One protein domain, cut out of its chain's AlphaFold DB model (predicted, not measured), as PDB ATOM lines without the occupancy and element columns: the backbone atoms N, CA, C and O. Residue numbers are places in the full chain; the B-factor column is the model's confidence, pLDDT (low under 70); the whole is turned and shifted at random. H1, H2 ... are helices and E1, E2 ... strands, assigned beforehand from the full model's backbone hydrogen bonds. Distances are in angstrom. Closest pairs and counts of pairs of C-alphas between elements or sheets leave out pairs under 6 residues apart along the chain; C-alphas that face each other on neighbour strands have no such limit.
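AT A GLANCE: This is residues 14 to 74 of the 173 residues of the protein "DNA polymerase" of Haptolina brevifila (UniProt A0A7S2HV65). One helix, H1, lies along one face of a three-stranded antiparallel sheet, making two layers, and a long loop between E1 and E2 sticks out with residues 41 to 47. Along the chain come H1, E1, E2, E3; the sheet, in the order E1, E2, E3, is a meander, each strand the antiparallel neighbour of the one before. The printed part has 61 residues, under half in named elements, of mixed class; it is loose, with radius of gyration of the C-alphas 13.9 A, spanning 47 by 18 by 18 A.

HOW THE PARTS SIT: H1, residues 14 to 23, with every O i to N i+4 pair within hydrogen-bond range, is on the sheet of E1, residues 27 to 30, E2, 52 to 59, and E3, 67 to 73, at a height over the sheet of 8.6 A. The closest C-alphas of H1 and E2 are Ile 14 and Tyr 54, 7.4 A. Hairpin E1 and E2 has N 29 and O 57 at 2.9 A; hairpin E2 and E3 has N 54 and O 71 at 2.8 A.

IN THESE COORDINATES: H1 begins at C-alpha 14 (202.709, 235.732, 192.813); E2 is 22.2 A long; E3, 19.7 A, ends at C-alpha 73 (206.570, 229.904, 193.640).

THE WHOLE: The printed part has no cut. The E1 to E2 link is long, 21 residues; pLDDT is under 70 in residues 33 to 50.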
ATOM      1  N   ILE A  14     203.215 235.674 194.191       87.06
ATOM      2  CA  ILE A  14     202.709 235.732 192.813       87.06
ATOM      3  C   ILE A  14     201.690 236.863 192.654       87.06
ATOM      4  O   ILE A  14     201.783 237.615 191.691       87.06
ATOM      5  N   GLY A  15     200.753 237.020 193.592       87.50
ATOM      6  CA  GLY A  15     199.761 238.093 193.537       87.50
ATOM      7  C   GLY A  15     200.401 239.481 193.570       87.50
ATOM      8  O   GLY A  15     199.984 240.370 192.831       87.50
ATOM      9  N   ASP A  16     201.450 239.658 194.372       88.81
ATOM     10  CA  ASP A  16     202.167 240.932 194.464       88.81
ATOM     11  C   ASP A  16     202.965 241.232 193.182       88.81
ATOM     12  O   ASP A  16     202.958 242.366 192.702       88.81
ATOM     13  N   VAL A  17     203.572 240.211 192.563       91.19
ATOM     14  CA  VAL A  17     204.215 240.331 191.241       91.19
ATOM     15  C   VAL A  17     203.200 240.712 190.162       91.19
ATOM     16  O   VAL A  17     203.487 241.586 189.347       91.19
ATOM     17  N   LEU A  18     202.012 240.100 190.151       92.31
ATOM     18  CA  LEU A  18     200.969 240.417 189.167       92.31
ATOM     19  C   LEU A  18     200.498 241.871 189.297       92.31
ATOM     20  O   LEU A  18     200.493 242.589 188.300       92.31
ATOM     21  N   LYS A  19     200.231 242.344 190.521       91.69
ATOM     22  CA  LYS A  19     199.884 243.755 190.779       91.69
ATOM     23  C   LYS A  19     200.982 244.715 190.316       91.69
ATOM     24  O   LYS A  19     200.691 245.768 189.753       91.69
ATOM     25  N   ALA A  20     202.249 244.365 190.543       94.44
ATOM     26  CA  ALA A  20     203.376 245.179 190.097       94.44
ATOM     27  C   ALA A  20     203.482 245.238 188.562       94.44
ATOM     28  O   ALA A  20     203.800 246.291 188.011       94.44
ATOM     29  N   LEU A  21     203.187 244.136 187.863       94.56
ATOM     30  CA  LEU A  21     203.158 244.095 186.396       94.56
ATOM     31  C   LEU A  21     202.039 244.973 185.819       94.56
ATOM     32  O   LEU A  21     202.280 245.712 184.864       94.56
ATOM     33  N   GLU A  22     200.844 244.940 186.410       94.12
ATOM     34  CA  GLU A  22     199.726 245.815 186.023       94.12
ATOM     35  C   GLU A  22     200.059 247.288 186.262       94.12
ATOM     36  O   GLU A  22     199.865 248.122 185.378       94.12
ATOM     37  N   ALA A  23     200.642 247.610 187.422       95.44
ATOM     38  CA  ALA A  23     201.092 248.963 187.744       95.44
ATOM     39  C   ALA A  23     202.178 249.475 186.779       95.44
ATOM     40  O   ALA A  23     202.256 250.673 186.517       95.44
ATOM     41  N   ALA A  24     202.985 248.576 186.208       95.62
ATOM     42  CA  ALA A  24     203.958 248.890 185.162       95.62
ATOM     43  C   ALA A  24     203.333 249.049 183.756       95.62
ATOM     44  O   ALA A  24     204.059 249.266 182.785       95.62
ATOM     45  N   GLY A  25     202.006 248.941 183.626       95.31
ATOM     46  CA  GLY A  25     201.280 249.097 182.364       95.31
ATOM     47  C   GLY A  25     201.237 247.836 181.498       95.31
ATOM     48  O   GLY A  25     200.973 247.933 180.298       95.31
ATOM     49  N   CYS A  26     201.513 246.657 182.066       95.94
ATOM     50  CA  CYS A  26     201.324 245.394 181.357       95.94
ATOM     51  C   CYS A  26     199.839 245.011 181.349       95.94
ATOM     52  O   CYS A  26     199.181 245.069 182.385       95.94
ATOM     53  N   ALA A  27     199.323 244.553 180.207       94.69
ATOM     54  CA  ALA A  27     197.999 243.935 180.155       94.69
ATOM     55  C   ALA A  27     198.121 242.442 180.486       94.69
ATOM     56  O   ALA A  27     198.947 241.746 179.881       94.69
ATOM     57  N   LEU A  28     197.318 241.963 181.438       93.50
ATOM     58  CA  LEU A  28     197.301 240.578 181.900       93.50
ATOM     59  C   LEU A  28     195.927 239.947 181.662       93.50
ATOM     60  O   LEU A  28     194.914 240.542 182.004       93.50
ATOM     61  N   ASP A  29     195.922 238.717 181.152       93.50
ATOM     62  CA  ASP A  29     194.755 237.832 181.168       93.50
ATOM     63  C   ASP A  29     195.086 236.582 181.990       93.50
ATOM     64  O   ASP A  29     196.130 235.944 181.798       93.50
ATOM     65  N   HIS A  30     194.199 236.199 182.904       91.06
ATOM     66  CA  HIS A  30     194.426 235.079 183.815       91.06
ATOM     67  C   HIS A  30     193.831 233.784 183.245       91.06
ATOM     68  O   HIS A  30     192.640 233.702 182.957       91.06
ATOM     69  N   LEU A  31     194.659 232.746 183.099       89.62
ATOM     70  CA  LEU A  31     194.220 231.406 182.676       89.62
ATOM     71  C   LEU A  31     194.024 230.454 183.864       89.62
ATOM     72  O   LEU A  31     193.567 229.327 183.687       89.62
ATOM     73  N   THR A  32     194.422 230.876 185.063       80.44
ATOM     74  CA  THR A  32     194.297 230.098 186.304       80.44
ATOM     75  C   THR A  32     193.140 230.674 187.103       80.44
ATOM     76  O   THR A  32     193.046 231.891 187.238       80.44
ATOM     77  N   HIS A  33     192.251 229.821 187.608       58.56
ATOM     78  CA  HIS A  33     191.111 230.263 188.407       58.56
ATOM     79  C   HIS A  33     191.587 230.668 189.813       58.56
ATOM     80  O   HIS A  33     192.342 229.929 190.442       58.56
ATOM     81  N   GLU A  34     191.105 231.798 190.341       53.38
ATOM     82  CA  GLU A  34     191.495 232.363 191.654       53.38
ATOM     83  C   GLU A  34     191.300 231.403 192.851       53.38
ATOM     84  O   GLU A  34     191.882 231.595 193.918       53.38
ATOM     85  N   GLN A  35     190.522 230.329 192.673       41.12
ATOM     86  CA  GLN A  35     190.186 229.353 193.714       41.12
ATOM     87  C   GLN A  35     191.344 228.430 194.137       41.12
ATOM     88  O   GLN A  35     191.213 227.753 195.153       41.12
ATOM     89  N   GLU A  36     192.479 228.413 193.429       46.84
ATOM     90  CA  GLU A  36     193.680 227.673 193.869       46.84
ATOM     91  C   GLU A  36     194.588 228.487 194.817       46.84
ATOM     92  O   GLU A  36     195.517 227.935 195.406       46.84
ATOM     93  N   HIS A  37     194.319 229.787 195.004       43.41
ATOM     94  CA  HIS A  37     195.153 230.689 195.813       43.41
ATOM     95  C   HIS A  37     194.643 230.911 197.245       43.41
ATOM     96  O   HIS A  37     195.333 231.520 198.062       43.41
ATOM     97  N   GLN A  38     193.457 230.400 197.576       34.78
ATOM     98  CA  GLN A  38     192.949 230.365 198.945       34.78
ATOM     99  C   GLN A  38     193.107 228.941 199.497       34.78
ATOM    100  O   GLN A  38     192.900 227.969 198.784       34.78
ATOM    101  N   TYR A  39     193.451 228.823 200.782       38.22
ATOM    102  CA  TYR A  39     193.505 227.580 201.576       38.22
ATOM    103  C   TYR A  39     194.839 226.805 201.634       38.22
ATOM    104  O   TYR A  39     194.887 225.589 201.475       38.22
ATOM    105  N   ALA A  40     195.889 227.467 202.135       39.81
ATOM    106  CA  ALA A  40     196.865 226.817 203.031       39.81
ATOM    107  C   ALA A  40     196.324 226.667 204.480       39.81
ATOM    108  O   ALA A  40     197.084 226.627 205.445       39.81
ATOM    109  N   GLY A  41     194.997 226.607 204.650       35.91
ATOM    110  CA  GLY A  41     194.311 226.554 205.937       35.91
ATOM    111  C   GLY A  41     193.146 225.565 205.916       35.91
ATOM    112  O   GLY A  41     192.123 225.824 205.300       35.91
ATOM    113  N   VAL A  42     193.327 224.448 206.626       42.75
ATOM    114  CA  VAL A  42     192.284 223.599 207.234       42.75
ATOM    115  C   VAL A  42     191.159 223.103 206.306       42.75
ATOM    116  O   VAL A  42     190.015 223.524 206.424       42.75
ATOM    117  N   GLN A  43     191.440 222.077 205.495       33.34
ATOM    118  CA  GLN A  43     190.459 221.029 205.169       33.34
ATOM    119  C   GLN A  43     191.164 219.665 205.101       33.34
ATOM    120  O   GLN A  43     192.164 219.503 204.405       33.34
ATOM    121  N   ALA A  44     190.646 218.674 205.833       38.28
ATOM    122  CA  ALA A  44     191.309 217.395 206.128       38.28
ATOM    123  C   ALA A  44     191.614 216.488 204.913       38.28
ATOM    124  O   ALA A  44     192.285 215.475 205.081       38.28
ATOM    125  N   ASN A  45     191.169 216.846 203.702       36.78
ATOM    126  CA  ASN A  45     191.324 216.032 202.488       36.78
ATOM    127  C   ASN A  45     191.908 216.788 201.278       36.78
ATOM    128  O   ASN A  45     191.946 216.235 200.178       36.78
ATOM    129  N   VAL A  46     192.397 218.022 201.449       39.91
ATOM    130  CA  VAL A  46     193.058 218.767 200.366       39.91
ATOM    131  C   VAL A  46     194.554 218.456 200.392       39.91
ATOM    132  O   VAL A  46     195.217 218.597 201.421       39.91
ATOM    133  N   ARG A  47     195.108 217.999 199.262       40.50
ATOM    134  CA  ARG A  47     196.562 217.866 199.101       40.50
ATOM    135  C   ARG A  47     197.161 219.266 199.182       40.50
ATOM    136  O   ARG A  47     197.091 220.002 198.209       40.50
ATOM    137  N   VAL A  48     197.740 219.616 200.326       47.19
ATOM    138  CA  VAL A  48     198.525 220.845 200.472       47.19
ATOM    139  C   VAL A  48     199.725 220.730 199.535       47.19
ATOM    140  O   VAL A  48     200.674 219.993 199.816       47.19
ATOM    141  N   THR A  49     199.651 221.385 198.381       54.28
ATOM    142  CA  THR A  49     200.782 221.537 197.468       54.28
ATOM    143  C   THR A  49     201.708 222.595 198.048       54.28
ATOM    144  O   THR A  49     201.263 223.667 198.445       54.28
ATOM    145  N   SER A  50     203.006 222.302 198.131       67.50
ATOM    146  CA  SER A  50     203.995 223.266 198.631       67.50
ATOM    147  C   SER A  50     204.280 224.407 197.649       67.50
ATOM    148  O   SER A  50     204.933 225.371 198.032       67.50
ATOM    149  N   CYS A  51     203.792 224.318 196.406       75.44
ATOM    150  CA  CYS A  51     203.980 225.314 195.351       75.44
ATOM    151  C   CYS A  51     202.663 225.999 194.981       75.44
ATOM    152  O   CYS A  51     201.635 225.334 194.838       75.44
ATOM    153  N   THR A  52     202.748 227.308 194.742       83.25
ATOM    154  CA  THR A  52     201.703 228.117 194.108       83.25
ATOM    155  C   THR A  52     202.066 228.321 192.640       83.25
ATOM    156  O   THR A  52     203.193 228.718 192.334       83.25
ATOM    157  N   SER A  53     201.134 228.081 191.719       85.69
ATOM    158  CA  SER A  53     201.350 228.287 190.284       85.69
ATOM    159  C   SER A  53     200.339 229.249 189.687       85.69
ATOM    160  O   SER A  53     199.165 229.194 190.027       85.69
ATOM    161  N   TYR A  54     200.794 230.073 188.753       89.94
ATOM    162  CA  TYR A  54     199.970 230.947 187.937       89.94
ATOM    163  C   TYR A  54     200.305 230.753 186.462       89.94
ATOM    164  O   TYR A  54     201.459 230.597 186.061       89.94
ATOM    165  N   ARG A  55     199.262 230.781 185.650       93.06
ATOM    166  CA  ARG A  55     199.277 230.730 184.197       93.06
ATOM    167  C   ARG A  55     198.413 231.863 183.687       93.06
ATOM    168  O   ARG A  55     197.266 232.012 184.114       93.06
ATOM    169  N   GLY A  56     198.943 232.609 182.738       94.94
ATOM    170  CA  GLY A  56     198.247 233.719 182.123       94.94
ATOM    171  C   GLY A  56     198.831 234.083 180.775       94.94
ATOM    172  O   GLY A  56     199.683 233.388 180.212       94.94
ATOM    173  N   VAL A  57     198.361 235.209 180.274       96.38
ATOM    174  CA  VAL A  57     198.861 235.867 179.081       96.38
ATOM    175  C   VAL A  57     199.256 237.284 179.477       96.38
ATOM    176  O   VAL A  57     198.563 237.925 180.257       96.38
ATOM    177  N   ILE A  58     200.394 237.753 178.977       96.69
ATOM    178  CA  ILE A  58     200.915 239.096 179.225       96.69
ATOM    179  C   ILE A  58     201.190 239.812 177.905       96.69
ATOM    180  O   ILE A  58     201.705 239.217 176.951       96.69
ATOM    181  N   LYS A  59     200.893 241.109 177.864       97.50
ATOM    182  CA  LYS A  59     201.364 242.047 176.843       97.50
ATOM    183  C   LYS A  59     202.110 243.185 177.529       97.50
ATOM    184  O   LYS A  59     201.550 243.883 178.370       97.50
ATOM    185  N   LEU A  60     203.378 243.352 177.162       96.19
ATOM    186  CA  LEU A  60     204.222 244.431 177.673       96.19
ATOM    187  C   LEU A  60     203.871 245.766 176.993       96.19
ATOM    188  O   LEU A  60     203.507 245.765 175.810       96.19
ATOM    189  N   PRO A  61     204.022 246.905 177.690       96.06
ATOM    190  CA  PRO A  61     203.832 248.217 177.084       96.06
ATOM    191  C   PRO A  61     204.815 248.417 175.921       96.06
ATOM    192  O   PRO A  61     205.992 248.075 176.018       96.06
ATOM    193  N   GLY A  62     204.324 248.941 174.798       95.19
ATOM    194  CA  GLY A  62     205.125 249.144 173.583       95.19
ATOM    195  C   GLY A  62     205.315 247.900 172.701       95.19
ATOM    196  O   GLY A  62     205.987 247.989 171.679       95.19
ATOM    197  N   TYR A  63     204.714 246.758 173.051       95.12
ATOM    198  CA  TYR A  63     204.716 245.552 172.220       95.12
ATOM    199  C   TYR A  63     203.301 245.206 171.770       95.12
ATOM    200  O   TYR A  63     202.377 245.237 172.571       95.12
ATOM    201  N   ASP A  64     203.131 244.770 170.520       94.94
ATOM    202  CA  ASP A  64     201.801 244.432 169.982       94.94
ATOM    203  C   ASP A  64     201.362 242.993 170.258       94.94
ATOM    204  O   ASP A  64     200.182 242.663 170.151       94.94
ATOM    205  N   ARG A  65     202.306 242.117 170.614       96.62
ATOM    206  CA  ARG A  65     202.058 240.679 170.735       96.62
ATOM    207  C   ARG A  65     201.914 240.246 172.186       96.62
ATOM    208  O   ARG A  65     202.808 240.464 172.998       96.62
ATOM    209  N   PHE A  66     200.836 239.521 172.446       97.19
ATOM    210  CA  PHE A  66     200.631 238.777 173.678       97.19
ATOM    211  C   PHE A  66     201.562 237.553 173.754       97.19
ATOM    212  O   PHE A  66     201.935 236.953 172.733       97.19
ATOM    213  N   ARG A  67     201.955 237.182 174.975       97.56
ATOM    214  CA  ARG A  67     202.816 236.032 175.290       97.56
ATOM    215  C   ARG A  67     202.244 235.244 176.458       97.56
ATOM    216  O   ARG A  67     201.668 235.832 177.365       97.56
ATOM    217  N   ARG A  68     202.431 233.921 176.463       96.75
ATOM    218  CA  ARG A  68     202.137 233.108 177.652       96.75
ATOM    219  C   ARG A  68     203.077 233.492 178.787       96.75
ATOM    220  O   ARG A  68     204.274 233.654 178.561       96.75
ATOM    221  N   LEU A  69     202.525 233.561 179.990       95.12
ATOM    222  CA  LEU A  69     203.252 233.745 181.232       95.12
ATOM    223  C   LEU A  69     202.937 232.571 182.160       95.12
ATOM    224  O   LEU A  69     201.777 232.312 182.472       95.12
ATOM    225  N   ASP A  70     203.976 231.876 182.605       93.94
ATOM    226  CA  ASP A  70     203.897 230.811 183.599       93.94
ATOM    227  C   ASP A  70     204.772 231.218 184.791       93.94
ATOM    228  O   ASP A  70     205.983 231.372 184.650       93.94
ATOM    229  N   LEU A  71     204.158 231.408 185.960       90.88
ATOM    230  CA  LEU A  71     204.836 231.732 187.215       90.88
ATOM    231  C   LEU A  71     204.647 230.585 188.203       90.88
ATOM    232  O   LEU A  71     203.555 230.035 188.340       90.88
ATOM    233  N   LYS A  72     205.706 230.233 188.926       88.69
ATOM    234  CA  LYS A  72     205.656 229.238 189.995       88.69
ATOM    235  C   LYS A  72     206.480 229.717 191.181       88.69
ATOM    236  O   LYS A  72     207.618 230.139 191.005       88.69
ATOM    237  N   SER A  73     205.902 229.625 192.372       86.25
ATOM    238  CA  SER A  73     206.570 229.904 193.640       86.25
ATOM    239  C   SER A  73     206.775 228.596 194.392       86.25
ATOM    240  O   SER A  73     205.828 227.824 194.549       86.25
ATOM    241  N   TYR A  74     208.006 228.342 194.823       85.00
ATOM    242  CA  TYR A  74     208.410 227.134 195.539       85.00
ATOM    243  C   TYR A  74     209.116 227.523 196.838       85.00
ATOM    244  O   TYR A  74     209.791 228.554 196.879       85.00
TER     245      TYR A  74